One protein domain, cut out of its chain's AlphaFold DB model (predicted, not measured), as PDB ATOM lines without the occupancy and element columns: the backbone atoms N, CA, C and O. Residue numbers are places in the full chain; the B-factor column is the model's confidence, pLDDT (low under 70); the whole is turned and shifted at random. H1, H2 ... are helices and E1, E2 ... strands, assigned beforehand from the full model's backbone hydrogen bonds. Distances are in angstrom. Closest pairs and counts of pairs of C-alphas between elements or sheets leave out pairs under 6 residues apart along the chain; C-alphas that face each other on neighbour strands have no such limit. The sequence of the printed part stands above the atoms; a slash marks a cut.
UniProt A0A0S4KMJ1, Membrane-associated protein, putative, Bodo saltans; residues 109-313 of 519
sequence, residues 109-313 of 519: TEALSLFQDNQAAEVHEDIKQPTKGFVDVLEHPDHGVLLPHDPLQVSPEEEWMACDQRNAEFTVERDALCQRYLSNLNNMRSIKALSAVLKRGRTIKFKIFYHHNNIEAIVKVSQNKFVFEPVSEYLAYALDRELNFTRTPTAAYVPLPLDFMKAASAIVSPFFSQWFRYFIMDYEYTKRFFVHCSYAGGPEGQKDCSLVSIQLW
ATOM      1  N   THR A 109     248.649 188.923 185.823       93.94
ATOM      2  CA  THR A 109     249.261 190.254 185.966       93.94
ATOM      3  C   THR A 109     248.227 191.374 185.893       93.94
ATOM      4  O   THR A 109     248.280 192.308 186.693       93.94
ATOM      5  N   GLU A 110     247.258 191.278 184.981       95.38
ATOM      6  CA  GLU A 110     246.155 192.242 184.894       95.38
ATOM      7  C   GLU A 110     245.277 192.199 186.152       95.38
ATOM      8  O   GLU A 110     244.923 193.254 186.670       95.38
ATOM      9  N   ALA A 111     245.001 191.018 186.717       96.12
ATOM     10  CA  ALA A 111     244.275 190.901 187.985       96.12
ATOM     11  C   ALA A 111     245.035 191.547 189.157       96.12
ATOM     12  O   ALA A 111     244.424 192.156 190.037       96.12
ATOM     13  N   LEU A 112     246.368 191.453 189.178       96.31
ATOM     14  CA  LEU A 112     247.189 192.154 190.168       96.31
ATOM     15  C   LEU A 112     247.166 193.674 189.976       96.31
ATOM     16  O   LEU A 112     247.125 194.394 190.974       96.31
ATOM     17  N   SER A 113     247.168 194.163 188.732       96.69
ATOM     18  CA  SER A 113     246.992 195.594 188.442       96.69
ATOM     19  C   SER A 113     245.619 196.072 188.909       96.69
ATOM     20  O   SER A 113     245.531 197.023 189.681       96.69
ATOM     21  N   LEU A 114     244.565 195.331 188.560       97.19
ATOM     22  CA  LEU A 114     243.195 195.612 188.978       97.19
ATOM     23  C   LEU A 114     243.063 195.646 190.505       97.19
ATOM     24  O   LEU A 114     242.366 196.500 191.045       97.19
ATOM     25  N   PHE A 115     243.759 194.760 191.228       97.81
ATOM     26  CA  PHE A 115     243.778 194.810 192.689       97.81
ATOM     27  C   PHE A 115     244.297 196.156 193.214       97.81
ATOM     28  O   PHE A 115     243.763 196.644 194.210       97.81
ATOM     29  N   GLN A 116     245.334 196.727 192.585       97.50
ATOM     30  CA  GLN A 116     245.893 198.029 192.962       97.50
ATOM     31  C   GLN A 116     244.940 199.168 192.608       97.50
ATOM     32  O   GLN A 116     244.692 200.024 193.457       97.50
ATOM     33  N   ASP A 117     244.349 199.135 191.417       97.81
ATOM     34  CA  ASP A 117     243.366 200.130 190.973       97.81
ATOM     35  C   ASP A 117     242.147 200.150 191.911       97.81
ATOM     36  O   ASP A 117     241.700 201.207 192.362       97.81
ATOM     37  N   ASN A 118     241.686 198.968 192.330       98.00
ATOM     38  CA  ASN A 118     240.613 198.798 193.306       98.00
ATOM     39  C   ASN A 118     240.919 199.427 194.678       98.00
ATOM     40  O   ASN A 118     239.984 199.717 195.423       98.00
ATOM     41  N   GLN A 119     242.190 199.651 195.040       97.12
ATOM     42  CA  GLN A 119     242.537 200.341 196.293       97.12
ATOM     43  C   GLN A 119     242.283 201.849 196.227       97.12
ATOM     44  O   GLN A 119     242.131 202.476 197.271       97.12
ATOM     45  N   ALA A 120     242.266 202.428 195.025       95.75
ATOM     46  CA  ALA A 120     241.982 203.844 194.803       95.75
ATOM     47  C   ALA A 120     240.503 204.112 194.481       95.75
ATOM     48  O   ALA A 120     240.066 205.260 194.524       95.75
ATOM     49  N   ALA A 121     239.741 203.067 194.150       96.12
ATOM     50  CA  ALA A 121     238.322 203.171 193.849       96.12
ATOM     51  C   ALA A 121     237.507 203.635 195.067       96.12
ATOM     52  O   ALA A 121     237.743 203.215 196.203       96.12
ATOM     53  N   GLU A 122     236.508 204.477 194.815       94.94
ATOM     54  CA  GLU A 122     235.557 204.888 195.841       94.94
ATOM     55  C   GLU A 122     234.632 203.719 196.204       94.94
ATOM     56  O   GLU A 122     234.063 203.059 195.333       94.94
ATOM     57  N   VAL A 123     234.506 203.455 197.503       94.19
ATOM     58  CA  VAL A 123     233.660 202.406 198.077       94.19
ATOM     59  C   VAL A 123     232.832 203.055 199.179       94.19
ATOM     60  O   VAL A 123     233.383 203.679 200.088       94.19
ATOM     61  N   HIS A 124     231.508 202.949 199.087       92.56
ATOM     62  CA  HIS A 124     230.588 203.602 200.026       92.56
ATOM     63  C   HIS A 124     230.219 202.697 201.209       92.56
ATOM     64  O   HIS A 124     229.716 203.159 202.235       92.56
ATOM     65  N   GLU A 125     230.458 201.399 201.066       93.00
ATOM     66  CA  GLU A 125     230.211 200.367 202.057       93.00
ATOM     67  C   GLU A 125     231.226 200.412 203.213       93.00
ATOM     68  O   GLU A 125     232.407 200.708 203.035       93.00
ATOM     69  N   ASP A 126     230.793 200.038 204.425       92.62
ATOM     70  CA  ASP A 126     231.705 199.947 205.571       92.62
ATOM     71  C   ASP A 126     232.615 198.715 205.445       92.62
ATOM     72  O   ASP A 126     232.211 197.569 205.688       92.62
ATOM     73  N   ILE A 127     233.887 198.967 205.128       92.81
ATOM     74  CA  ILE A 127     234.955 197.963 205.049       92.81
ATOM     75  C   ILE A 127     235.050 197.115 206.326       92.81
ATOM     76  O   ILE A 127     235.404 195.940 206.254       92.81
ATOM     77  N   LYS A 128     234.691 197.644 207.506       90.19
ATOM     78  CA  LYS A 128     234.744 196.902 208.784       90.19
ATOM     79  C   LYS A 128     233.697 195.789 208.887       90.19
ATOM     80  O   LYS A 128     233.785 194.957 209.809       90.19
ATOM     81  N   GLN A 129     232.720 195.764 207.979       89.50
ATOM     82  CA  GLN A 129     231.653 194.765 207.910       89.50
ATOM     83  C   GLN A 129     230.962 194.546 209.274       89.50
ATOM     84  O   GLN A 129     231.027 193.448 209.852       89.50
ATOM     85  N   PRO A 130     230.368 195.596 209.880       89.50
ATOM     86  CA  PRO A 130     229.575 195.448 211.095       89.50
ATOM     87  C   PRO A 130     228.287 194.677 210.790       89.50
ATOM     88  O   PRO A 130     227.722 194.803 209.715       89.50
ATOM     89  N   THR A 131     227.747 193.926 211.753       85.75
ATOM     90  CA  THR A 131     226.541 193.101 211.526       85.75
ATOM     91  C   THR A 131     225.341 193.887 210.985       85.75
ATOM     92  O   THR A 131     224.592 193.357 210.174       85.75
ATOM     93  N   LYS A 132     225.150 195.142 211.416       87.25
ATOM     94  CA  LYS A 132     224.034 196.000 210.970       87.25
ATOM     95  C   LYS A 132     224.223 196.602 209.568       87.25
ATOM     96  O   LYS A 132     223.271 197.157 209.042       87.25
ATOM     97  N   GLY A 133     225.422 196.510 208.999       84.56
ATOM     98  CA  GLY A 133     225.779 197.043 207.681       84.56
ATOM     99  C   GLY A 133     226.657 196.063 206.907       84.56
ATOM    100  O   GLY A 133     227.577 196.480 206.214       84.56
ATOM    101  N   PHE A 134     226.432 194.763 207.112       90.31
ATOM    102  CA  PHE A 134     227.183 193.720 206.429       90.31
ATOM    103  C   PHE A 134     226.735 193.672 204.971       90.31
ATOM    104  O   PHE A 134     225.536 193.707 204.691       90.31
ATOM    105  N   VAL A 135     227.700 193.586 204.069       91.44
ATOM    106  CA  VAL A 135     227.484 193.554 202.627       91.44
ATOM    107  C   VAL A 135     227.771 192.142 202.169       91.44
ATOM    108  O   VAL A 135     228.889 191.649 202.312       91.44
ATOM    109  N   ASP A 136     226.738 191.485 201.655       91.94
ATOM    110  CA  ASP A 136     226.880 190.139 201.128       91.94
ATOM    111  C   ASP A 136     227.735 190.176 199.858       91.94
ATOM    112  O   ASP A 136     227.448 190.896 198.902       91.94
ATOM    113  N   VAL A 137     228.789 189.371 199.858       91.25
ATOM    114  CA  VAL A 137     229.671 189.174 198.714       91.25
ATOM    115  C   VAL A 137     229.304 187.845 198.088       91.25
ATOM    116  O   VAL A 137     229.397 186.794 198.726       91.25
ATOM    117  N   LEU A 138     228.872 187.892 196.834       91.19
ATOM    118  CA  LEU A 138     228.534 186.700 196.074       91.19
ATOM    119  C   LEU A 138     229.768 186.175 195.342       91.19
ATOM    120  O   LEU A 138     230.637 186.927 194.913       91.19
ATOM    121  N   GLU A 139     229.838 184.854 195.237       86.88
ATOM    122  CA  GLU A 139     230.894 184.168 194.505       86.88
ATOM    123  C   GLU A 139     230.744 184.426 193.004       86.88
ATOM    124  O   GLU A 139     229.637 184.356 192.465       86.88
ATOM    125  N   HIS A 140     231.860 184.684 192.321       86.06
ATOM    126  CA  HIS A 140     231.860 184.795 190.865       86.06
ATOM    127  C   HIS A 140     231.573 183.414 190.228       86.06
ATOM    128  O   HIS A 140     232.139 182.411 190.693       86.06
ATOM    129  N   PRO A 141     230.725 183.325 189.181       84.19
ATOM    130  CA  PRO A 141     230.356 182.046 188.558       84.19
ATOM    131  C   PRO A 141     231.558 181.273 187.987       84.19
ATOM    132  O   PRO A 141     231.615 180.048 188.100       84.19
ATOM    133  N   ASP A 142     232.534 181.995 187.439       88.44
ATOM    134  CA  ASP A 142     233.749 181.450 186.823       88.44
ATOM    135  C   ASP A 142     234.690 180.728 187.804       88.44
ATOM    136  O   ASP A 142     234.571 180.818 189.031       88.44
ATOM    137  N   HIS A 143     235.696 180.041 187.258       88.38
ATOM    138  CA  HIS A 143     236.775 179.388 188.018       88.38
ATOM    139  C   HIS A 143     237.840 180.353 188.572       88.38
ATOM    140  O   HIS A 143     238.830 179.916 189.164       88.38
ATOM    141  N   GLY A 144     237.617 181.659 188.428       94.19
ATOM    142  CA  GLY A 144     238.500 182.708 188.920       94.19
ATOM    143  C   GLY A 144     239.667 183.009 187.996       94.19
ATOM    144  O   GLY A 144     239.550 182.895 186.779       94.19
ATOM    145  N   VAL A 145     240.785 183.415 188.599       95.31
ATOM    146  CA  VAL A 145     241.994 183.851 187.888       95.31
ATOM    147  C   VAL A 145     242.952 182.680 187.719       95.31
ATOM    148  O   VAL A 145     243.188 181.931 188.671       95.31
ATOM    149  N   LEU A 146     243.532 182.546 186.524       95.44
ATOM    150  CA  LEU A 146     244.599 181.579 186.269       95.44
ATOM    151  C   LEU A 146     245.846 181.897 187.080       95.44
ATOM    152  O   LEU A 146     246.279 183.045 187.174       95.44
ATOM    153  N   LEU A 147     246.443 180.849 187.628       95.38
ATOM    154  CA  LEU A 147     247.667 180.937 188.398       95.38
ATOM    155  C   LEU A 147     248.879 180.590 187.532       95.38
ATOM    156  O   LEU A 147     248.820 179.664 186.710       95.38
ATOM    157  N   PRO A 148     249.994 181.316 187.710       94.31
ATOM    158  CA  PRO A 148     251.218 180.992 187.009       94.31
ATOM    159  C   PRO A 148     251.773 179.665 187.542       94.31
ATOM    160  O   PRO A 148     251.754 179.393 188.744       94.31
ATOM    161  N   HIS A 149     252.238 178.825 186.625       93.19
ATOM    162  CA  HIS A 149     252.756 177.492 186.908       93.19
ATOM    163  C   HIS A 149     253.851 177.134 185.898       93.19
ATOM    164  O   HIS A 149     253.903 177.685 184.798       93.19
ATOM    165  N   ASP A 150     254.723 176.211 186.284       93.69
ATOM    166  CA  ASP A 150     255.691 175.558 185.416       93.69
ATOM    167  C   ASP A 150     255.029 174.335 184.747       93.69
ATOM    168  O   ASP A 150     254.693 173.366 185.439       93.69
ATOM    169  N   PRO A 151     254.818 174.353 183.417       89.00
ATOM    170  CA  PRO A 151     254.198 173.241 182.700       89.00
ATOM    171  C   PRO A 151     255.080 171.986 182.649       89.00
ATOM    172  O   PRO A 151     254.574 170.909 182.339       89.00
ATOM    173  N   LEU A 152     256.381 172.091 182.944       91.38
ATOM    174  CA  LEU A 152     257.297 170.949 182.960       91.38
ATOM    175  C   LEU A 152     257.217 170.151 184.264       91.38
ATOM    176  O   LEU A 152     257.657 169.002 184.315       91.38
ATOM    177  N   GLN A 153     256.657 170.738 185.322       90.12
ATOM    178  CA  GLN A 153     256.532 170.079 186.612       90.12
ATOM    179  C   GLN A 153     255.166 169.389 186.735       90.12
ATOM    180  O   GLN A 153     254.132 170.017 186.979       90.12
ATOM    181  N   VAL A 154     255.189 168.062 186.626       88.62
ATOM    182  CA  VAL A 154     254.022 167.182 186.765       88.62
ATOM    183  C   VAL A 154     254.060 166.498 188.130       88.62
ATOM    184  O   VAL A 154     255.117 166.044 188.569       88.62
ATOM    185  N   SER A 155     252.917 166.435 188.814       93.69
ATOM    186  CA  SER A 155     252.827 165.713 190.088       93.69
ATOM    187  C   SER A 155     252.647 164.209 189.884       93.69
ATOM    188  O   SER A 155     251.958 163.822 188.936       93.69
ATOM    189  N   PRO A 156     253.199 163.370 190.779       96.69
ATOM    190  CA  PRO A 156     252.999 161.924 190.730       96.69
ATOM    191  C   PRO A 156     251.515 161.535 190.816       96.69
ATOM    192  O   PRO A 156     250.729 162.205 191.493       96.69
ATOM    193  N   GLU A 157     251.142 160.445 190.141       97.06
ATOM    194  CA  GLU A 157     249.755 159.964 190.049       97.06
ATOM    195  C   GLU A 157     249.151 159.634 191.411       97.06
ATOM    196  O   GLU A 157     248.034 160.044 191.735       97.06
ATOM    197  N   GLU A 158     249.925 158.958 192.248       97.75
ATOM    198  CA  GLU A 158     249.540 158.555 193.590       97.75
ATOM    199  C   GLU A 158     249.159 159.742 194.487       97.75
ATOM    200  O   GLU A 158     248.280 159.606 195.341       97.75
ATOM    201  N   GLU A 159     249.763 160.917 194.282       98.00
ATOM    202  CA  GLU A 159     249.499 162.094 195.108       98.00
ATOM    203  C   GLU A 159     248.122 162.697 194.806       98.00
ATOM    204  O   GLU A 159     247.355 162.979 195.731       98.00
ATOM    205  N   TRP A 160     247.763 162.861 193.528       97.31
ATOM    206  CA  TRP A 160     246.453 163.414 193.173       97.31
ATOM    207  C   TRP A 160     245.329 162.385 193.234       97.31
ATOM    208  O   TRP A 160     244.208 162.745 193.597       97.31
ATOM    209  N   MET A 161     245.605 161.102 192.984       97.62
ATOM    210  CA  MET A 161     244.629 160.032 193.221       97.62
ATOM    211  C   MET A 161     244.259 159.916 194.703       97.62
ATOM    212  O   MET A 161     243.093 159.690 195.039       97.62
ATOM    213  N   ALA A 162     245.213 160.147 195.613       98.00
ATOM    214  CA  ALA A 162     244.933 160.190 197.045       98.00
ATOM    215  C   ALA A 162     243.956 161.320 197.433       98.00
ATOM    216  O   ALA A 162     243.253 161.203 198.441       98.00
ATOM    217  N   CYS A 163     243.842 162.373 196.621       98.06
ATOM    218  CA  CYS A 163     242.888 163.467 196.803       98.06
ATOM    219  C   CYS A 163     241.498 163.214 196.187       98.06
ATOM    220  O   CYS A 163     240.765 164.172 195.947       98.06
ATOM    221  N   ASP A 164     241.090 161.959 195.952       97.12
ATOM    222  CA  ASP A 164     239.718 161.653 195.517       97.12
ATOM    223  C   ASP A 164     238.680 162.246 196.490       97.12
ATOM    224  O   ASP A 164     238.526 161.795 197.631       97.12
ATOM    225  N   GLN A 165     237.951 163.251 196.009       96.94
ATOM    226  CA  GLN A 165     236.986 164.047 196.767       96.94
ATOM    227  C   GLN A 165     235.719 163.274 197.155       96.94
ATOM    228  O   GLN A 165     234.915 163.778 197.935       96.94
ATOM    229  N   ARG A 166     235.525 162.061 196.630       96.38
ATOM    230  CA  ARG A 166     234.445 161.154 197.050       96.38
ATOM    231  C   ARG A 166     234.864 160.224 198.169       96.38
ATOM    232  O   ARG A 166     234.017 159.625 198.826       96.38
ATOM    233  N   ASN A 167     236.166 160.023 198.349       95.19
ATOM    234  CA  ASN A 167     236.656 159.076 199.327       95.19
ATOM    235  C   ASN A 167     236.665 159.726 200.715       95.19
ATOM    236  O   ASN A 167     237.591 160.458 201.073       95.19
ATOM    237  N   ALA A 168     235.634 159.452 201.508       93.19
ATOM    238  CA  ALA A 168     235.573 159.890 202.897       93.19
ATOM    239  C   ALA A 168     236.346 158.953 203.846       93.19
ATOM    240  O   ALA A 168     236.385 159.212 205.046       93.19
ATOM    241  N   GLU A 169     236.970 157.873 203.371       92.12
ATOM    242  CA  GLU A 169     237.848 157.019 204.178       92.12
ATOM    243  C   GLU A 169     239.241 157.639 204.246       92.12
ATOM    244  O   GLU A 169     240.039 157.594 203.305       92.12
ATOM    245  N   PHE A 170     239.518 158.305 205.361       93.94
ATOM    246  CA  PHE A 170     240.785 158.982 205.560       93.94
ATOM    247  C   PHE A 170     241.774 158.091 206.308       93.94
ATOM    248  O   PHE A 170     241.452 157.550 207.365       93.94
ATOM    249  N   THR A 171     242.991 157.984 205.778       93.56
ATOM    250  CA  THR A 171     244.099 157.229 206.373       93.56
ATOM    251  C   THR A 171     245.353 158.095 206.403       93.56
ATOM    252  O   THR A 171     245.475 159.043 205.627       93.56
ATOM    253  N   VAL A 172     246.302 157.765 207.285       93.31
ATOM    254  CA  VAL A 172     247.562 158.519 207.424       93.31
ATOM    255  C   VAL A 172     248.351 158.549 206.110       93.31
ATOM    256  O   VAL A 172     248.861 159.595 205.724       93.31
ATOM    257  N   GLU A 173     248.426 157.419 205.406       95.88
ATOM    258  CA  GLU A 173     249.147 157.310 204.133       95.88
ATOM    259  C   GLU A 173     248.482 158.135 203.028       95.88
ATOM    260  O   GLU A 173     249.138 158.959 202.387       95.88
ATOM    261  N   ARG A 174     247.164 157.974 202.856       96.81
ATOM    262  CA  ARG A 174     246.393 158.736 201.870       96.81
ATOM    263  C   ARG A 174     246.501 160.233 202.129       96.81
ATOM    264  O   ARG A 174     246.716 161.008 201.201       96.81
ATOM    265  N   ASP A 175     246.353 160.647 203.382       97.88
ATOM    266  CA  ASP A 175     246.466 162.053 203.735       97.88
ATOM    267  C   ASP A 175     247.851 162.609 203.427       97.88
ATOM    268  O   ASP A 175     247.939 163.717 202.913       97.88
ATOM    269  N   ALA A 176     248.923 161.868 203.721       97.81
ATOM    270  CA  ALA A 176     250.281 162.330 203.462       97.81
ATOM    271  C   ALA A 176     250.528 162.542 201.961       97.81
ATOM    272  O   ALA A 176     251.147 163.537 201.581       97.81
ATOM    273  N   LEU A 177     250.028 161.641 201.110       98.50
ATOM    274  CA  LEU A 177     250.077 161.785 199.652       98.50
ATOM    275  C   LEU A 177     249.248 162.985 199.182       98.50
ATOM    276  O   LEU A 177     249.762 163.859 198.483       98.50
ATOM    277  N   CYS A 178     247.999 163.092 199.639       98.69
ATOM    278  CA  CYS A 178     247.137 164.197 199.239       98.69
ATOM    279  C   CYS A 178     247.653 165.555 199.754       98.69
ATOM    280  O   CYS A 178     247.598 166.556 199.046       98.69
ATOM    281  N   GLN A 179     248.238 165.620 200.952       98.50
ATOM    282  CA  GLN A 179     248.866 166.836 201.473       98.50
ATOM    283  C   GLN A 179     250.032 167.306 200.603       98.50
ATOM    284  O   GLN A 179     250.158 168.516 200.409       98.50
ATOM    285  N   ARG A 180     250.863 166.403 200.062       98.38
ATOM    286  CA  ARG A 180     251.931 166.778 199.114       98.38
ATOM    287  C   ARG A 180     251.344 167.412 197.863       98.38
ATOM    288  O   ARG A 180     251.763 168.511 197.496       98.38
ATOM    289  N   TYR A 181     250.299 166.796 197.307       98.56
ATOM    290  CA  TYR A 181     249.596 167.337 196.151       98.56
ATOM    291  C   TYR A 181     249.012 168.730 196.420       98.56
ATOM    292  O   TYR A 181     249.268 169.667 195.659       98.56
ATOM    293  N   LEU A 182     248.265 168.879 197.522       98.50
ATOM    294  CA  LEU A 182     247.599 170.130 197.900       98.50
ATOM    295  C   LEU A 182     248.593 171.247 198.248       98.50
ATOM    296  O   LEU A 182     248.296 172.418 198.007       98.50
ATOM    297  N   SER A 183     249.760 170.901 198.802       97.50
ATOM    298  CA  SER A 183     250.785 171.869 199.220       97.50
ATOM    299  C   SER A 183     251.653 172.385 198.079       97.50
ATOM    300  O   SER A 183     252.313 173.412 198.233       97.50
ATOM    301  N   ASN A 184     251.678 171.693 196.942       97.12
ATOM    302  CA  ASN A 184     252.481 172.106 195.804       97.12
ATOM    303  C   ASN A 184     251.760 173.208 195.011       97.12
ATOM    304  O   ASN A 184     250.772 172.956 194.318       97.12
ATOM    305  N   LEU A 185     252.294 174.432 195.082       96.50
ATOM    306  CA  LEU A 185     251.764 175.593 194.359       96.50
ATOM    307  C   LEU A 185     251.688 175.353 192.845       96.50
ATOM    308  O   LEU A 185     250.779 175.865 192.198       96.50
ATOM    309  N   ASN A 186     252.580 174.526 192.287       95.94
ATOM    310  CA  ASN A 186     252.587 174.218 190.861       95.94
ATOM    311  C   ASN A 186     251.379 173.391 190.405       95.94
ATOM    312  O   ASN A 186     251.096 173.328 189.212       95.94
ATOM    313  N   ASN A 187     250.649 172.756 191.324       97.00
ATOM    314  CA  ASN A 187     249.432 172.013 190.994       97.00
ATOM    315  C   ASN A 187     248.187 172.899 190.936       97.00
ATOM    316  O   ASN A 187     247.150 172.456 190.440       97.00
ATOM    317  N   MET A 188     248.271 174.126 191.446       97.25
ATOM    318  CA  MET A 188     247.164 175.075 191.460       97.25
ATOM    319  C   MET A 188     247.002 175.660 190.052       97.25
ATOM    320  O   MET A 188     247.978 176.087 189.435       97.25
ATOM    321  N   ARG A 189     245.786 175.639 189.499       95.69
ATOM    322  CA  ARG A 189     245.500 176.148 188.144       95.69
ATOM    323  C   ARG A 189     244.744 177.454 188.170       95.69
ATOM    324  O   ARG A 189     245.072 178.357 187.409       95.69
ATOM    325  N   SER A 190     243.774 177.571 189.062       97.06
ATOM    326  CA  SER A 190     243.072 178.825 189.273       97.06
ATOM    327  C   SER A 190     242.646 178.986 190.720       97.06
ATOM    328  O   SER A 190     242.597 178.029 191.500       97.06
ATOM    329  N   ILE A 191     242.351 180.228 191.081       97.62
ATOM    330  CA  ILE A 191     241.855 180.595 192.399       97.62
ATOM    331  C   ILE A 191     240.741 181.625 192.269       97.62
ATOM    332  O   ILE A 191     240.802 182.539 191.443       97.62
ATOM    333  N   LYS A 192     239.736 181.506 193.133       96.31
ATOM    334  CA  LYS A 192     238.691 182.518 193.289       96.31
ATOM    335  C   LYS A 192     238.330 182.742 194.742       96.31
ATOM    336  O   LYS A 192     238.522 181.861 195.579       96.31
ATOM    337  N   ALA A 193     237.783 183.911 195.037       96.38
ATOM    338  CA  ALA A 193     237.140 184.154 196.316       96.38
ATOM    339  C   ALA A 193     235.797 183.413 196.386       96.38
ATOM    340  O   ALA A 193     235.063 183.342 195.399       96.38
ATOM    341  N   LEU A 194     235.483 182.869 197.558       94.88
ATOM    342  CA  LEU A 194     234.169 182.308 197.860       94.88
ATOM    343  C   LEU A 194     233.228 183.390 198.384       94.88
ATOM    344  O   LEU A 194     233.660 184.448 198.844       94.88
ATOM    345  N   SER A 195     231.931 183.091 198.348       91.06
ATOM    346  CA  SER A 195     230.916 183.984 198.901       91.06
ATOM    347  C   SER A 195     231.109 184.234 200.403       91.06
ATOM    348  O   SER A 195     231.468 183.338 201.173       91.06
ATOM    349  N   ALA A 196     230.813 185.463 200.820       89.19
ATOM    350  CA  ALA A 196     230.705 185.864 202.214       89.19
ATOM    351  C   ALA A 196     229.322 186.486 202.433       89.19
ATOM    352  O   ALA A 196     229.072 187.627 202.068       89.19
ATOM    353  N   VAL A 197     228.412 185.710 203.016       85.75
ATOM    354  CA  VAL A 197     227.008 186.069 203.236       85.75
ATOM    355  C   VAL A 197     226.714 186.043 204.730       85.75
ATOM    356  O   VAL A 197     226.965 185.030 205.389       85.75
ATOM    357  N   LEU A 198     226.122 187.106 205.282       78.81
ATOM    358  CA  LEU A 198     225.973 187.310 206.733       78.81
ATOM    359  C   LEU A 198     225.422 186.076 207.476       78.81
ATOM    360  O   LEU A 198     225.874 185.740 208.578       78.81
ATOM    361  N   LYS A 199     224.439 185.407 206.864       75.81
ATOM    362  CA  LYS A 199     223.724 184.249 207.425       75.81
ATOM    363  C   LYS A 199     224.344 182.885 207.100       75.81
ATOM    364  O   LYS A 199     223.871 181.899 207.649       75.81
ATOM    365  N   ARG A 200     225.341 182.806 206.212       65.31
ATOM    366  CA  ARG A 200     225.919 181.532 205.731       65.31
ATOM    367  C   ARG A 200     227.428 181.415 205.964       65.31
ATOM    368  O   ARG A 200     227.935 180.316 206.117       65.31
ATOM    369  N   GLY A 201     228.144 182.533 206.025       72.06
ATOM    370  CA  GLY A 201     229.583 182.575 206.266       72.06
ATOM    371  C   GLY A 201     230.104 183.996 206.104       72.06
ATOM    372  O   GLY A 201     229.874 184.620 205.082       72.06
ATOM    373  N   ARG A 202     230.782 184.535 207.119       83.19
ATOM    374  CA  ARG A 202     231.146 185.969 207.184       83.19
ATOM    375  C   ARG A 202     232.624 186.241 206.921       83.19
ATOM    376  O   ARG A 202     233.089 187.352 207.159       83.19
ATOM    377  N   THR A 203     233.364 185.206 206.549       91.25
ATOM    378  CA  THR A 203     234.820 185.230 206.445       91.25
ATOM    379  C   THR A 203     235.276 185.244 205.005       91.25
ATOM    380  O   THR A 203     234.651 184.637 204.138       91.25
ATOM    381  N   ILE A 204     236.408 185.902 204.775       95.31
ATOM    382  CA  ILE A 204     237.117 185.834 203.506       95.31
ATOM    383  C   ILE A 204     237.697 184.426 203.370       95.31
ATOM    384  O   ILE A 204     238.445 183.972 204.239       95.31
ATOM    385  N   LYS A 205     237.329 183.738 202.290       96.38
ATOM    386  CA  LYS A 205     237.776 182.386 201.944       96.38
ATOM    387  C   LYS A 205     238.035 182.321 200.449       96.38
ATOM    388  O   LYS A 205     237.420 183.062 199.682       96.38
ATOM    389  N   PHE A 206     238.894 181.400 200.036       98.06
ATOM    390  CA  PHE A 206     239.165 181.166 198.620       98.06
ATOM    391  C   PHE A 206     238.933 179.705 198.266       98.06
ATOM    392  O   PHE A 206     238.915 178.835 199.137       98.06
ATOM    393  N   LYS A 207     238.761 179.439 196.978       97.94
ATOM    394  CA  LYS A 207     238.706 178.101 196.406       97.94
ATOM    395  C   LYS A 207     239.789 177.985 195.350       97.94
ATOM    396  O   LYS A 207     239.895 178.858 194.489       97.94
ATOM    397  N   ILE A 208     240.589 176.933 195.449       98.25
ATOM    398  CA  ILE A 208     241.608 176.583 194.462       98.25
ATOM    399  C   ILE A 208     241.077 175.431 193.622       98.25
ATOM    400  O   ILE A 208     240.551 174.457 194.169       98.25
ATOM    401  N   PHE A 209     241.266 175.541 192.314       97.56
ATOM    402  CA  PHE A 209     241.076 174.461 191.358       97.56
ATOM    403  C   PHE A 209     242.449 173.933 190.958       97.56
ATOM    404  O   PHE A 209     243.335 174.698 190.559       97.56
ATOM    405  N   TYR A 210     242.639 172.630 191.111       97.56
ATOM    406  CA  TYR A 210     243.901 171.957 190.836       97.56
ATOM    407  C   TYR A 210     243.920 171.343 189.437       97.56
ATOM    408  O   TYR A 210     242.897 171.216 188.771       97.56
ATOM    409  N   HIS A 211     245.112 170.951 188.992       95.62
ATOM    410  CA  HIS A 211     245.339 170.423 187.651       95.62
ATOM    411  C   HIS A 211     244.576 169.139 187.324       95.62
ATOM    412  O   HIS A 211     244.012 169.028 186.239       95.62
ATOM    413  N   HIS A 212     244.605 168.173 188.237       95.94
ATOM    414  CA  HIS A 212     244.121 166.820 187.990       95.94
ATOM    415  C   HIS A 212     242.727 166.603 188.579       95.94
ATOM    416  O   HIS A 212     242.386 167.183 189.613       95.94
ATOM    417  N   ASN A 213     241.951 165.722 187.940       91.56
ATOM    418  CA  ASN A 213     240.699 165.144 188.445       91.56
ATOM    419  C   ASN A 213     239.638 166.132 188.949       91.56
ATOM    420  O   ASN A 213     238.796 165.759 189.763       91.56
ATOM    421  N   ASN A 214     239.660 167.382 188.477       93.44
ATOM    422  CA  ASN A 214     238.793 168.447 188.987       93.44
ATOM    423  C   ASN A 214     238.895 168.601 190.511       93.44
ATOM    424  O   ASN A 214     237.905 168.909 191.168       93.44
ATOM    425  N   ILE A 215     240.082 168.350 191.074       97.56
ATOM    426  CA  ILE A 215     240.317 168.466 192.509       97.56
ATOM    427  C   ILE A 215     240.159 169.930 192.911       97.56
ATOM    428  O   ILE A 215     240.762 170.834 192.329       97.56
ATOM    429  N   GLU A 216     239.374 170.153 193.955       97.94
ATOM    430  CA  GLU A 216     239.121 171.469 194.519       97.94
ATOM    431  C   GLU A 216     239.496 171.482 196.002       97.94
ATOM    432  O   GLU A 216     239.360 170.480 196.710       97.94
ATOM    433  N   ALA A 217     239.921 172.639 196.502       98.38
ATOM    434  CA  ALA A 217     240.164 172.833 197.926       98.38
ATOM    435  C   ALA A 217     239.733 174.222 198.393       98.38
ATOM    436  O   ALA A 217     239.822 175.201 197.649       98.38
ATOM    437  N   ILE A 218     239.295 174.310 199.649       98.06
ATOM    438  CA  ILE A 218     239.006 175.578 200.320       98.06
ATOM    439  C   ILE A 218     240.271 176.073 201.003       98.06
ATOM    440  O   ILE A 218     240.900 175.353 201.777       98.06
ATOM    441  N   VAL A 219     240.584 177.338 200.777       98.44
ATOM    442  CA  VAL A 219     241.611 178.075 201.499       98.44
ATOM    443  C   VAL A 219     240.949 178.906 202.584       98.44
ATOM    444  O   VAL A 219     240.089 179.750 202.307       98.44
ATOM    445  N   LYS A 220     241.390 178.700 203.822       97.88
ATOM    446  CA  LYS A 220     241.054 179.562 204.957       97.88
ATOM    447  C   LYS A 220     242.301 180.341 205.351       97.88
ATOM    448  O   LYS A 220     243.405 179.792 205.355       97.88
ATOM    449  N   VAL A 221     242.132 181.617 205.670       96.94
ATOM    450  CA  VAL A 221     243.229 182.559 205.906       96.94
ATOM    451  C   VAL A 221     243.010 183.293 207.219       96.94
ATOM    452  O   VAL A 221     241.881 183.594 207.596       96.94
ATOM    453  N   SER A 222     244.097 183.575 207.935       96.25
ATOM    454  CA  SER A 222     244.024 184.363 209.161       96.25
ATOM    455  C   SER A 222     243.549 185.780 208.840       96.25
ATOM    456  O   SER A 222     244.127 186.454 207.989       96.25
ATOM    457  N   GLN A 223     242.533 186.250 209.558       95.00
ATOM    458  CA  GLN A 223     241.918 187.569 209.362       95.00
ATOM    459  C   GLN A 223     241.454 188.153 210.703       95.00
ATOM    460  O   GLN A 223     241.213 187.398 211.637       95.00
ATOM    461  N   ASN A 224     241.298 189.473 210.839       90.06
ATOM    462  CA  ASN A 224     241.066 190.139 212.141       90.06
ATOM    463  C   ASN A 224     240.002 189.488 213.063       90.06
ATOM    464  O   ASN A 224     240.255 189.302 214.249       90.06
ATOM    465  N   LYS A 225     238.837 189.072 212.546       85.19
ATOM    466  CA  LYS A 225     237.794 188.402 213.362       85.19
ATOM    467  C   LYS A 225     238.003 186.889 213.525       85.19
ATOM    468  O   LYS A 225     237.387 186.295 214.402       85.19
ATOM    469  N   PHE A 226     238.851 186.287 212.696       92.19
ATOM    470  CA  PHE A 226     239.085 184.844 212.615       92.19
ATOM    471  C   PHE A 226     240.583 184.558 212.472       92.19
ATOM    472  O   PHE A 226     241.077 183.965 211.517       92.19
ATOM    473  N   VAL A 227     241.339 185.066 213.437       93.88
ATOM    474  CA  VAL A 227     242.802 185.086 213.404       93.88
ATOM    475  C   VAL A 227     243.409 183.686 213.447       93.88
ATOM    476  O   VAL A 227     244.498 183.467 212.920       93.88
ATOM    477  N   PHE A 228     242.724 182.744 214.091       95.31
ATOM    478  CA  PHE A 228     243.178 181.364 214.224       95.31
ATOM    479  C   PHE A 228     242.583 180.445 213.165       95.31
ATOM    480  O   PHE A 228     242.974 179.288 213.149       95.31
ATOM    481  N   GLU A 229     241.718 180.930 212.264       95.50
ATOM    482  CA  GLU A 229     240.984 180.094 211.298       95.50
ATOM    483  C   GLU A 229     241.852 179.015 210.630       95.50
ATOM    484  O   GLU A 229     241.549 177.837 210.816       95.50
ATOM    485  N   PRO A 230     242.980 179.339 209.961       97.19
ATOM    486  CA  PRO A 230     243.777 178.306 209.304       97.19
ATOM    487  C   PRO A 230     244.446 177.337 210.284       97.19
ATOM    488  O   PRO A 230     244.590 176.149 210.007       97.19
ATOM    489  N   VAL A 231     244.868 177.828 211.449       97.25
ATOM    490  CA  VAL A 231     245.522 176.992 212.464       97.25
ATOM    491  C   VAL A 231     244.510 176.053 213.109       97.25
ATOM    492  O   VAL A 231     244.811 174.882 213.307       97.25
ATOM    493  N   SER A 232     243.310 176.545 213.403       97.56
ATOM    494  CA  SER A 232     242.233 175.781 214.020       97.56
ATOM    495  C   SER A 232     241.726 174.671 213.101       97.56
ATOM    496  O   SER A 232     241.545 173.550 213.567       97.56
ATOM    497  N   GLU A 233     241.583 174.937 211.802       98.12
ATOM    498  CA  GLU A 233     241.204 173.920 210.810       98.12
ATOM    499  C   GLU A 233     242.271 172.824 210.680       98.12
ATOM    500  O   GLU A 233     241.954 171.633 210.679       98.12
ATOM    501  N   TYR A 234     243.552 173.206 210.635       98.19
ATOM    502  CA  TYR A 234     244.638 172.234 210.516       98.19
ATOM    503  C   TYR A 234     244.872 171.432 211.806       98.19
ATOM    504  O   TYR A 234     245.117 170.226 211.751       98.19
ATOM    505  N   LEU A 235     244.750 172.062 212.980       98.19
ATOM    506  CA  LEU A 235     244.812 171.362 214.266       98.19
ATOM    507  C   LEU A 235     243.628 170.413 214.455       98.19
ATOM    508  O   LEU A 235     243.824 169.335 215.008       98.19
ATOM    509  N   ALA A 236     242.433 170.772 213.978       98.25
ATOM    510  CA  ALA A 236     241.290 169.865 213.985       98.25
ATOM    511  C   ALA A 236     241.568 168.627 213.127       98.25
ATOM    512  O   ALA A 236     241.427 167.507 213.612       98.25
ATOM    513  N   TYR A 237     242.071 168.808 211.904       98.25
ATOM    514  CA  TYR A 237     242.528 167.695 211.072       98.25
ATOM    515  C   TYR A 237     243.541 166.795 211.808       98.25
ATOM    516  O   TYR A 237     243.365 165.578 211.859       98.25
ATOM    517  N   ALA A 238     244.568 167.378 212.433       98.00
ATOM    518  CA  ALA A 238     245.593 166.603 213.127       98.00
ATOM    519  C   ALA A 238     245.036 165.842 214.345       98.00
ATOM    520  O   ALA A 238     245.334 164.662 214.526       98.00
ATOM    521  N   LEU A 239     244.194 166.488 215.158       98.12
ATOM    522  CA  LEU A 239     243.538 165.853 216.305       98.12
ATOM    523  C   LEU A 239     242.614 164.715 215.876       98.12
ATOM    524  O   LEU A 239     242.624 163.658 216.500       98.12
ATOM    525  N   ASP A 240     241.846 164.905 214.803       98.06
ATOM    526  CA  ASP A 240     240.978 163.870 214.240       98.06
ATOM    527  C   ASP A 240     241.770 162.602 213.877       98.06
ATOM    528  O   ASP A 240     241.305 161.492 214.152       98.06
ATOM    529  N   ARG A 241     242.987 162.754 213.331       97.06
ATOM    530  CA  ARG A 241     243.868 161.624 213.003       97.06
ATOM    531  C   ARG A 241     244.512 160.976 214.220       97.06
ATOM    532  O   ARG A 241     244.494 159.751 214.301       97.06
ATOM    533  N   GLU A 242     245.002 161.743 215.193       97.19
ATOM    534  CA  GLU A 242     245.534 161.157 216.439       97.19
ATOM    535  C   GLU A 242     244.461 160.360 217.201       97.19
ATOM    536  O   GLU A 242     244.719 159.269 217.723       97.19
ATOM    537  N   LEU A 243     243.227 160.871 217.211       96.88
ATOM    538  CA  LEU A 243     242.071 160.239 217.847       96.88
ATOM    539  C   LEU A 243     241.414 159.153 216.984       96.88
ATOM    540  O   LEU A 243     240.489 158.490 217.453       96.88
ATOM    541  N   ASN A 244     241.886 158.937 215.755       95.44
ATOM    542  CA  ASN A 244     241.323 157.975 214.809       95.44
ATOM    543  C   ASN A 244     239.805 158.156 214.579       95.44
ATOM    544  O   ASN A 244     239.064 157.183 214.445       95.44
ATOM    545  N   PHE A 245     239.322 159.402 214.568       95.50
ATOM    546  CA  PHE A 245     237.915 159.699 214.277       95.50
ATOM    547  C   PHE A 245     237.633 159.648 212.773       95.50
ATOM    548  O   PHE A 245     236.577 159.162 212.364       95.50
ATOM    549  N   THR A 246     238.597 160.053 211.941       94.62
ATOM    550  CA  THR A 246     238.551 159.979 210.468       94.62
ATOM    551  C   THR A 246     237.337 160.697 209.865       94.62
ATOM    552  O   THR A 246     236.673 160.185 208.954       94.62
ATOM    553  N   ARG A 247     236.997 161.883 210.389       96.00
ATOM    554  CA  ARG A 247     235.816 162.676 209.984       96.00
ATOM    555  C   ARG A 247     236.156 164.041 209.395       96.00
ATOM    556  O   ARG A 247     235.331 164.596 208.668       96.00
ATOM    557  N   THR A 248     237.340 164.569 209.679       97.44
ATOM    558  CA  THR A 248     237.820 165.832 209.096       97.44
ATOM    559  C   THR A 248     238.471 165.573 207.727       97.44
ATOM    560  O   THR A 248     239.296 164.652 207.642       97.44
ATOM    561  N   PRO A 249     238.149 166.337 206.660       97.38
ATOM    562  CA  PRO A 249     238.825 166.203 205.370       97.38
ATOM    563  C   PRO A 249     240.325 166.440 205.493       97.38
ATOM    564  O   PRO A 249     240.778 167.161 206.386       97.38
ATOM    565  N   THR A 250     241.100 165.863 204.577       98.25
ATOM    566  CA  THR A 250     242.537 166.128 204.493       98.25
ATOM    567  C   THR A 250     242.776 167.631 204.371       98.25
ATOM    568  O   THR A 250     242.231 168.293 203.486       98.25
ATOM    569  N   ALA A 251     243.590 168.171 205.274       98.19
ATOM    570  CA  ALA A 251     243.997 169.566 205.255       98.19
ATOM    571  C   ALA A 251     245.520 169.662 205.205       98.19
ATOM    572  O   ALA A 251     246.210 168.902 205.879       98.19
ATOM    573  N   ALA A 252     246.037 170.606 204.429       98.06
ATOM    574  CA  ALA A 252     247.441 170.985 204.389       98.06
ATOM    575  C   ALA A 252     247.627 172.385 204.987       98.06
ATOM    576  O   ALA A 252     246.735 173.230 204.889       98.06
ATOM    577  N   TYR A 253     248.790 172.641 205.588       97.50
ATOM    578  CA  TYR A 253     249.155 173.955 206.120       97.50
ATOM    579  C   TYR A 253     250.322 174.531 205.326       97.50
ATOM    580  O   TYR A 253     251.446 174.040 205.419       97.50
ATOM    581  N   VAL A 254     250.034 175.541 204.508       96.12
ATOM    582  CA  VAL A 254     250.879 175.914 203.364       96.12
ATOM    583  C   VAL A 254     251.101 177.425 203.355       96.12
ATOM    584  O   VAL A 254     250.163 178.173 203.634       96.12
ATOM    585  N   PRO A 255     252.310 177.919 203.037       96.81
ATOM    586  CA  PRO A 255     252.498 179.319 202.680       96.81
ATOM    587  C   PRO A 255     251.900 179.587 201.291       96.81
ATOM    588  O   PRO A 255     252.444 179.144 200.283       96.81
ATOM    589  N   LEU A 256     250.788 180.320 201.230       97.88
ATOM    590  CA  LEU A 256     250.151 180.722 199.975       97.88
ATOM    591  C   LEU A 256     250.539 182.170 199.627       97.88
ATOM    592  O   LEU A 256     250.376 183.049 200.486       97.88
ATOM    593  N   PRO A 257     251.022 182.451 198.400       97.62
ATOM    594  CA  PRO A 257     251.359 183.807 197.980       97.62
ATOM    595  C   PRO A 257     250.188 184.771 198.164       97.62
ATOM    596  O   PRO A 257     249.073 184.497 197.711       97.62
ATOM    597  N   LEU A 258     250.436 185.931 198.783       97.56
ATOM    598  CA  LEU A 258     249.401 186.964 198.895       97.56
ATOM    599  C   LEU A 258     248.917 187.407 197.512       97.56
ATOM    600  O   LEU A 258     247.745 187.724 197.358       97.56
ATOM    601  N   ASP A 259     249.790 187.378 196.509       97.44
ATOM    602  CA  ASP A 259     249.463 187.745 195.131       97.44
ATOM    603  C   ASP A 259     248.374 186.836 194.527       97.44
ATOM    604  O   ASP A 259     247.490 187.332 193.833       97.44
ATOM    605  N   PHE A 260     248.330 185.544 194.880       97.81
ATOM    606  CA  PHE A 260     247.254 184.644 194.434       97.81
ATOM    607  C   PHE A 260     245.897 185.096 194.992       97.81
ATOM    608  O   PHE A 260     244.909 185.191 194.266       97.81
ATOM    609  N   MET A 261     245.855 185.438 196.283       98.19
ATOM    610  CA  MET A 261     244.635 185.911 196.943       98.19
ATOM    611  C   MET A 261     244.240 187.333 196.513       98.19
ATOM    612  O   MET A 261     243.049 187.618 196.404       98.19
ATOM    613  N   LYS A 262     245.205 188.218 196.217       98.00
ATOM    614  CA  LYS A 262     244.945 189.550 195.643       98.00
ATOM    615  C   LYS A 262     244.264 189.434 194.286       98.00
ATOM    616  O   LYS A 262     243.217 190.043 194.098       98.00
ATOM    617  N   ALA A 263     244.810 188.614 193.386       96.81
ATOM    618  CA  ALA A 263     244.228 188.377 192.068       96.81
ATOM    619  C   ALA A 263     242.793 187.833 192.177       96.81
ATOM    620  O   ALA A 263     241.877 188.370 191.559       96.81
ATOM    621  N   ALA A 264     242.570 186.838 193.045       97.12
ATOM    622  CA  ALA A 264     241.237 186.299 193.318       97.12
ATOM    623  C   ALA A 264     240.260 187.344 193.884       97.12
ATOM    624  O   ALA A 264     239.069 187.290 193.593       97.12
ATOM    625  N   SER A 265     240.751 188.269 194.712       97.12
ATOM    626  CA  SER A 265     239.938 189.326 195.325       97.12
ATOM    627  C   SER A 265     239.587 190.438 194.333       97.12
ATOM    628  O   SER A 265     238.493 190.998 194.403       97.12
ATOM    629  N   ALA A 266     240.497 190.736 193.401       96.44
ATOM    630  CA  ALA A 266     240.374 191.816 192.426       96.44
ATOM    631  C   ALA A 266     239.153 191.667 191.516       96.44
ATOM    632  O   ALA A 266     238.451 192.643 191.261       96.44
ATOM    633  N   ILE A 267     238.890 190.438 191.067       94.81
ATOM    634  CA  ILE A 267     237.806 190.124 190.128       94.81
ATOM    635  C   ILE A 267     236.415 190.101 190.775       94.81
ATOM    636  O   ILE A 267     235.417 189.977 190.073       94.81
ATOM    637  N   VAL A 268     236.331 190.187 192.107       94.50
ATOM    638  CA  VAL A 268     235.049 190.196 192.824       94.50
ATOM    639  C   VAL A 268     234.454 191.598 192.812       94.50
ATOM    640  O   VAL A 268     233.351 191.800 192.318       94.50
ATOM    641  N   SER A 269     235.171 192.559 193.401       94.75
ATOM    642  CA  SER A 269     234.784 193.971 193.445       94.75
ATOM    643  C   SER A 269     235.887 194.837 194.075       94.75
ATOM    644  O   SER A 269     236.751 194.323 194.808       94.75
ATOM    645  N   PRO A 270     235.824 196.171 193.884       96.62
ATOM    646  CA  PRO A 270     236.647 197.106 194.641       96.62
ATOM    647  C   PRO A 270     236.462 196.973 196.157       96.62
ATOM    648  O   PRO A 270     237.446 196.866 196.891       96.62
ATOM    649  N   PHE A 271     235.208 196.862 196.613       96.62
ATOM    650  CA  PHE A 271     234.873 196.641 198.021       96.62
ATOM    651  C   PHE A 271     235.598 195.412 198.593       96.62
ATOM    652  O   PHE A 271     236.268 195.511 199.622       96.62
ATOM    653  N   PHE A 272     235.523 194.260 197.918       96.50
ATOM    654  CA  PHE A 272     236.147 193.030 198.408       96.50
ATOM    655  C   PHE A 272     237.677 193.127 198.432       96.50
ATOM    656  O   PHE A 272     238.315 192.651 199.369       96.50
ATOM    657  N   SER A 273     238.274 193.804 197.447       97.50
ATOM    658  CA  SER A 273     239.723 194.041 197.395       97.50
ATOM    659  C   SER A 273     240.215 194.887 198.573       97.50
ATOM    660  O   SER A 273     241.232 194.559 199.193       97.50
ATOM    661  N   GLN A 274     239.487 195.954 198.915       97.62
ATOM    662  CA  GLN A 274     239.790 196.797 200.075       97.62
ATOM    663  C   GLN A 274     239.514 196.062 201.394       97.62
ATOM    664  O   GLN A 274     240.294 196.171 202.344       97.62
ATOM    665  N   TRP A 275     238.457 195.246 201.448       96.31
ATOM    666  CA  TRP A 275     238.140 194.408 202.603       96.31
ATOM    667  C   TRP A 275     239.229 193.363 202.881       96.31
ATOM    668  O   TRP A 275     239.700 193.258 204.019       96.31
ATOM    669  N   PHE A 276     239.703 192.668 201.842       97.12
ATOM    670  CA  PHE A 276     240.845 191.753 201.903       97.12
ATOM    671  C   PHE A 276     242.097 192.451 202.428       97.12
ATOM    672  O   PHE A 276     242.705 191.986 203.398       97.12
ATOM    673  N   ARG A 277     242.457 193.601 201.846       97.00
ATOM    674  CA  ARG A 277     243.611 194.376 202.304       97.00
ATOM    675  C   ARG A 277     243.486 194.725 203.788       97.00
ATOM    676  O   ARG A 277     244.392 194.416 204.558       97.00
ATOM    677  N   TYR A 278     242.358 195.292 204.203       95.88
ATOM    678  CA  TYR A 278     242.161 195.761 205.574       95.88
ATOM    679  C   TYR A 278     242.193 194.625 206.612       95.88
ATOM    680  O   TYR A 278     242.814 194.764 207.666       95.88
ATOM    681  N   PHE A 279     241.526 193.493 206.352       95.56
ATOM    682  CA  PHE A 279     241.374 192.417 207.347       95.56
ATOM    683  C   PHE A 279     242.517 191.405 207.380       95.56
ATOM    684  O   PHE A 279     242.651 190.711 208.395       95.56
ATOM    685  N   ILE A 280     243.299 191.302 206.303       96.06
ATOM    686  CA  ILE A 280     244.357 190.295 206.159       96.06
ATOM    687  C   ILE A 280     245.730 190.953 206.027       96.06
ATOM    688  O   ILE A 280     246.634 190.588 206.777       96.06
ATOM    689  N   MET A 281     245.908 191.914 205.117       96.31
ATOM    690  CA  MET A 281     247.233 192.478 204.815       96.31
ATOM    691  C   MET A 281     247.668 193.576 205.789       96.31
ATOM    692  O   MET A 281     248.805 193.566 206.260       96.31
ATOM    693  N   ASP A 282     246.769 194.510 206.094       95.69
ATOM    694  CA  ASP A 282     247.058 195.685 206.923       95.69
ATOM    695  C   ASP A 282     246.819 195.411 208.416       95.69
ATOM    696  O   ASP A 282     247.184 196.210 209.278       95.69
ATOM    697  N   TYR A 283     246.234 194.260 208.755       94.81
ATOM    698  CA  TYR A 283     246.035 193.875 210.143       94.81
ATOM    699  C   TYR A 283     247.347 193.368 210.767       94.81
ATOM    700  O   TYR A 283     247.853 192.294 210.453       94.81
ATOM    701  N   GLU A 284     247.894 194.140 211.708       93.88
ATOM    702  CA  GLU A 284     249.212 193.898 212.318       93.88
ATOM    703  C   GLU A 284     249.403 192.477 212.874       93.88
ATOM    704  O   GLU A 284     250.484 191.889 212.766       93.88
ATOM    705  N   TYR A 285     248.353 191.878 213.447       90.81
ATOM    706  CA  TYR A 285     248.466 190.524 213.989       90.81
ATOM    707  C   TYR A 285     248.680 189.475 212.894       90.81
ATOM    708  O   TYR A 285     249.444 188.540 213.115       90.81
ATOM    709  N   THR A 286     247.998 189.565 211.752       91.69
ATOM    710  CA  THR A 286     248.147 188.591 210.655       91.69
ATOM    711  C   THR A 286     249.456 188.822 209.922       91.69
ATOM    712  O   THR A 286     250.213 187.875 209.709       91.69
ATOM    713  N   LYS A 287     249.778 190.092 209.662       93.12
ATOM    714  CA  LYS A 287     250.995 190.524 208.972       93.12
ATOM    715  C   LYS A 287     252.279 190.006 209.620       93.12
ATOM    716  O   LYS A 287     253.186 189.567 208.920       93.12
ATOM    717  N   ARG A 288     252.356 189.967 210.957       93.06
ATOM    718  CA  ARG A 288     253.548 189.466 211.680       93.06
ATOM    719  C   ARG A 288     253.841 187.971 211.476       93.06
ATOM    720  O   ARG A 288     254.892 187.500 211.904       93.06
ATOM    721  N   PHE A 289     252.894 187.217 210.917       91.88
ATOM    722  CA  PHE A 289     253.041 185.790 210.616       91.88
ATOM    723  C   PHE A 289     253.196 185.508 209.125       91.88
ATOM    724  O   PHE A 289     253.231 184.336 208.740       91.88
ATOM    725  N   PHE A 290     253.292 186.546 208.292       95.06
ATOM    726  CA  PHE A 290     253.679 186.353 206.906       95.06
ATOM    727  C   PHE A 290     255.087 185.778 206.834       95.06
ATOM    728  O   PHE A 290     255.961 186.061 207.656       95.06
ATOM    729  N   VAL A 291     255.265 184.912 205.852       94.31
ATOM    730  CA  VAL A 291     256.535 184.277 205.530       94.31
ATOM    731  C   VAL A 291     256.875 184.596 204.090       94.31
ATOM    732  O   VAL A 291     256.004 184.954 203.300       94.31
ATOM    733  N   HIS A 292     258.138 184.435 203.737       93.81
ATOM    734  CA  HIS A 292     258.564 184.579 202.360       93.81
ATOM    735  C   HIS A 292     258.392 183.266 201.600       93.81
ATOM    736  O   HIS A 292     258.772 182.203 202.097       93.81
ATOM    737  N   CYS A 293     257.830 183.334 200.395       92.94
ATOM    738  CA  CYS A 293     257.775 182.203 199.475       92.94
ATOM    739  C   CYS A 293     257.955 182.651 198.015       92.94
ATOM    740  O   CYS A 293     257.995 183.845 197.708       92.94
ATOM    741  N   SER A 294     258.128 181.678 197.123       90.88
ATOM    742  CA  SER A 294     258.317 181.867 195.682       90.88
ATOM    743  C   SER A 294     257.358 180.968 194.908       90.88
ATOM    744  O   SER A 294     256.972 179.908 195.396       90.88
ATOM    745  N   TYR A 295     257.009 181.373 193.691       91.44
ATOM    746  CA  TYR A 295     256.171 180.600 192.777       91.44
ATOM    747  C   TYR A 295     256.602 180.856 191.326       91.44
ATOM    748  O   TYR A 295     257.219 181.883 191.028       91.44
ATOM    749  N   ALA A 296     256.309 179.907 190.434       87.81
ATOM    750  CA  ALA A 296     256.680 179.987 189.022       87.81
ATOM    751  C   ALA A 296     256.047 181.213 188.347       87.81
ATOM    752  O   ALA A 296     254.921 181.578 188.667       87.81
ATOM    753  N   GLY A 297     256.770 181.866 187.431       79.75
ATOM    754  CA  GLY A 297     256.271 183.027 186.680       79.75
ATOM    755  C   GLY A 297     255.987 184.289 187.510       79.75
ATOM    756  O   GLY A 297     255.472 185.266 186.971       79.75
ATOM    757  N   GLY A 298     256.299 184.292 188.811       73.62
ATOM    758  CA  GLY A 298     256.243 185.492 189.644       73.62
ATOM    759  C   GLY A 298     257.384 186.471 189.330       73.62
ATOM    760  O   GLY A 298     258.414 186.059 188.794       73.62
ATOM    761  N   PRO A 299     257.244 187.765 189.682       69.69
ATOM    762  CA  PRO A 299     258.349 188.714 189.571       69.69
ATOM    763  C   PRO A 299     259.549 188.233 190.396       69.69
ATOM    764  O   PRO A 299     259.342 187.710 191.494       69.69
ATOM    765  N   GLU A 300     260.774 188.462 189.912       70.88
ATOM    766  CA  GLU A 300     261.997 188.064 190.620       70.88
ATOM    767  C   GLU A 300     261.998 188.549 192.083       70.88
ATOM    768  O   GLU A 300     261.631 189.689 192.392       70.88
ATOM    769  N   GLY A 301     262.405 187.660 192.994       71.44
ATOM    770  CA  GLY A 301     262.488 187.921 194.432       71.44
ATOM    771  C   GLY A 301     261.445 187.185 195.280       71.44
ATOM    772  O   GLY A 301     260.471 186.616 194.793       71.44
ATOM    773  N   GLN A 302     261.675 187.184 196.593       71.38
ATOM    774  CA  GLN A 302     260.757 186.597 197.567       71.38
ATOM    775  C   GLN A 302     259.496 187.455 197.717       71.38
ATOM    776  O   GLN A 302     259.579 188.685 197.782       71.38
ATOM    777  N   LYS A 303     258.330 186.808 197.784       87.50
ATOM    778  CA  LYS A 303     257.035 187.462 198.009       87.50
ATOM    779  C   LYS A 303     256.505 187.146 199.397       87.50
ATOM    780  O   LYS A 303     256.831 186.108 199.971       87.50
ATOM    781  N   ASP A 304     255.673 188.041 199.916       95.06
ATOM    782  CA  ASP A 304     254.946 187.798 201.155       95.06
ATOM    783  C   ASP A 304     253.845 186.763 200.925       95.06
ATOM    784  O   ASP A 304     253.055 186.840 199.975       95.06
ATOM    785  N   CYS A 305     253.789 185.796 201.827       96.69
ATOM    786  CA  CYS A 305     252.869 184.678 201.793       96.69
ATOM    787  C   CYS A 305     252.195 184.545 203.153       96.69
ATOM    788  O   CYS A 305     252.834 184.671 204.202       96.69
ATOM    789  N   SER A 306     250.895 184.264 203.140       96.62
ATOM    790  CA  SER A 306     250.175 183.928 204.362       96.62
ATOM    791  C   SER A 306     250.236 182.427 204.575       96.62
ATOM    792  O   SER A 306     250.021 181.652 203.646       96.62
ATOM    793  N   LEU A 307     250.453 182.006 205.815       96.56
ATOM    794  CA  LEU A 307     250.201 180.623 206.189       96.56
ATOM    795  C   LEU A 307     248.687 180.390 206.221       96.56
ATOM    796  O   LEU A 307     247.963 181.076 206.949       96.56
ATOM    797  N   VAL A 308     248.215 179.453 205.409       98.06
ATOM    798  CA  VAL A 308     246.795 179.129 205.230       98.06
ATOM    799  C   VAL A 308     246.547 177.651 205.501       98.06
ATOM    800  O   VAL A 308     247.469 176.837 205.429       98.06
ATOM    801  N   SER A 309     245.294 177.292 205.775       98.44
ATOM    802  CA  SER A 309     244.853 175.903 205.662       98.44
ATOM    803  C   SER A 309     244.204 175.694 204.304       98.44
ATOM    804  O   SER A 309     243.266 176.417 203.958       98.44
ATOM    805  N   ILE A 310     244.666 174.684 203.579       98.69
ATOM    806  CA  ILE A 310     244.065 174.207 202.339       98.69
ATOM    807  C   ILE A 310     243.378 172.883 202.654       98.69
ATOM    808  O   ILE A 310     244.051 171.889 202.916       98.69
ATOM    809  N   GLN A 311     242.050 172.872 202.677       98.50
ATOM    810  CA  GLN A 311     241.246 171.696 203.007       98.50
ATOM    811  C   GLN A 311     240.582 171.150 201.746       98.50
ATOM    812  O   GLN A 311     239.927 171.906 201.026       98.50
ATOM    813  N   LEU A 312     240.745 169.850 201.488       98.38
ATOM    814  CA  LEU A 312     240.136 169.169 200.345       98.38
ATOM    815  C   LEU A 312     238.618 169.396 200.342       98.38
ATOM    816  O   LEU A 312     237.945 169.150 201.347       98.38
ATOM    817  N   TRP A 313     238.077 169.860 199.216       97.31
ATOM    818  CA  TRP A 313     236.636 169.986 199.033       97.31
ATOM    819  C   TRP A 313     236.053 168.591 198.823       97.31
ATOM    820  O   TRP A 313     236.368 167.943 197.831       97.31
TER     821      TRP A 313
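AT A GLANCE: This is residues 109 to 313 of the 519 residues of the protein "Membrane-associated protein, putative" of Bodo saltans (UniProt A0A0S4KMJ1). A strongly twisted sheet of six strands makes the core and curls round H5, on which H1 and H6 pack to form a helical cluster at one end of the domain. H3 packs on the opposite face with H2 beyond it at the other end, H4 covers E4 and E6, and the long unnamed stretch 121 to 156 joins H1 to H2, its residues 145 to 146 pairing with E1. The 205 printed residues, with seven named helices and six named strands, run H1 H2 H3 E1 E2 E3 H4 E4 H5 H6 H7 E5 E6, and the class is mixed. The branched sheet is antiparallel, with E6 neighbour to E3, E4 and E5, and the whole is compact, with a radius of gyration of the C-alphas of 16.9 A and spans of 50 by 39 by 33 A.

IN THESE COORDINATES: Find C-alpha 109 at (249.261, 190.254, 185.966); from there H1 runs to residue 120, 17.8 A. Next come H2, residues 157 to 161, and H3, residues 172 to 183, 16.0 A. E1, residues 188 to 193, E2, residues 205 to 210, and E3, residues 216 to 221, form a meander, each strand the antiparallel neighbour of the one before. H4, residues 229 to 242, begins at C-alpha 229, (240.984, 180.094, 211.298), and spans 20.1 A. E4, residues 251 to 257, leads into H5, residues 258 to 266, then H6, residues 270 to 281, H7, residues 284 to 287, and E5, residues 291 to 293. E6, residues 303 to 312, spans 25.0 A, bends by 58 degrees at residue 307 and ends at C-alpha 312, (240.136, 169.169, 200.345).

HOW THE PARTS SIT: Look at E1 and E2, a hairpin, for N 192 and O 207 at 3.0 A, and at the hairpin E2 and E3 for N 208 and O 217 at 2.9 A. E6 pairs with E3 through N 218 and O 311, 2.8 A, with E4 through N 252 and O 310, 2.8 A, and with E5, a hairpin, through N 291 and O 305, 2.9 A. H3 and H5 are on opposite faces. H3 has a height over the sheet of 9.7 A and touches H2 with residues 177 to 181 alone, closest at the C-alphas of Leu 177 and Glu 159, 4.6 A. H4, at a height over the sheet of 9.0 A, is over E4 and E6. H5 and H6 form a helical hairpin, a shallow tilt of 25 degrees, closest at the C-alphas of Ser 265 and Ser 273, 5.2 A. H1 touches H5 at the C-alphas of Phe 115 and Ala 266, 4.5 A, their closest. H7 only grazes the sheet. In H2 to H6 every O i to N i+4 pair is within hydrogen-bond range, in H1 7 of 8, and H7 is too short for one.

THE WHOLE: The C-alphas farthest apart, Glu 122 and Asn 244, are 50.9 A from each other. The printed part has no cut; the links H1 to H2 and E1 to E2 are long. Mean pLDDT of the printed part is 94.0, with residues 200 and 299 under 70.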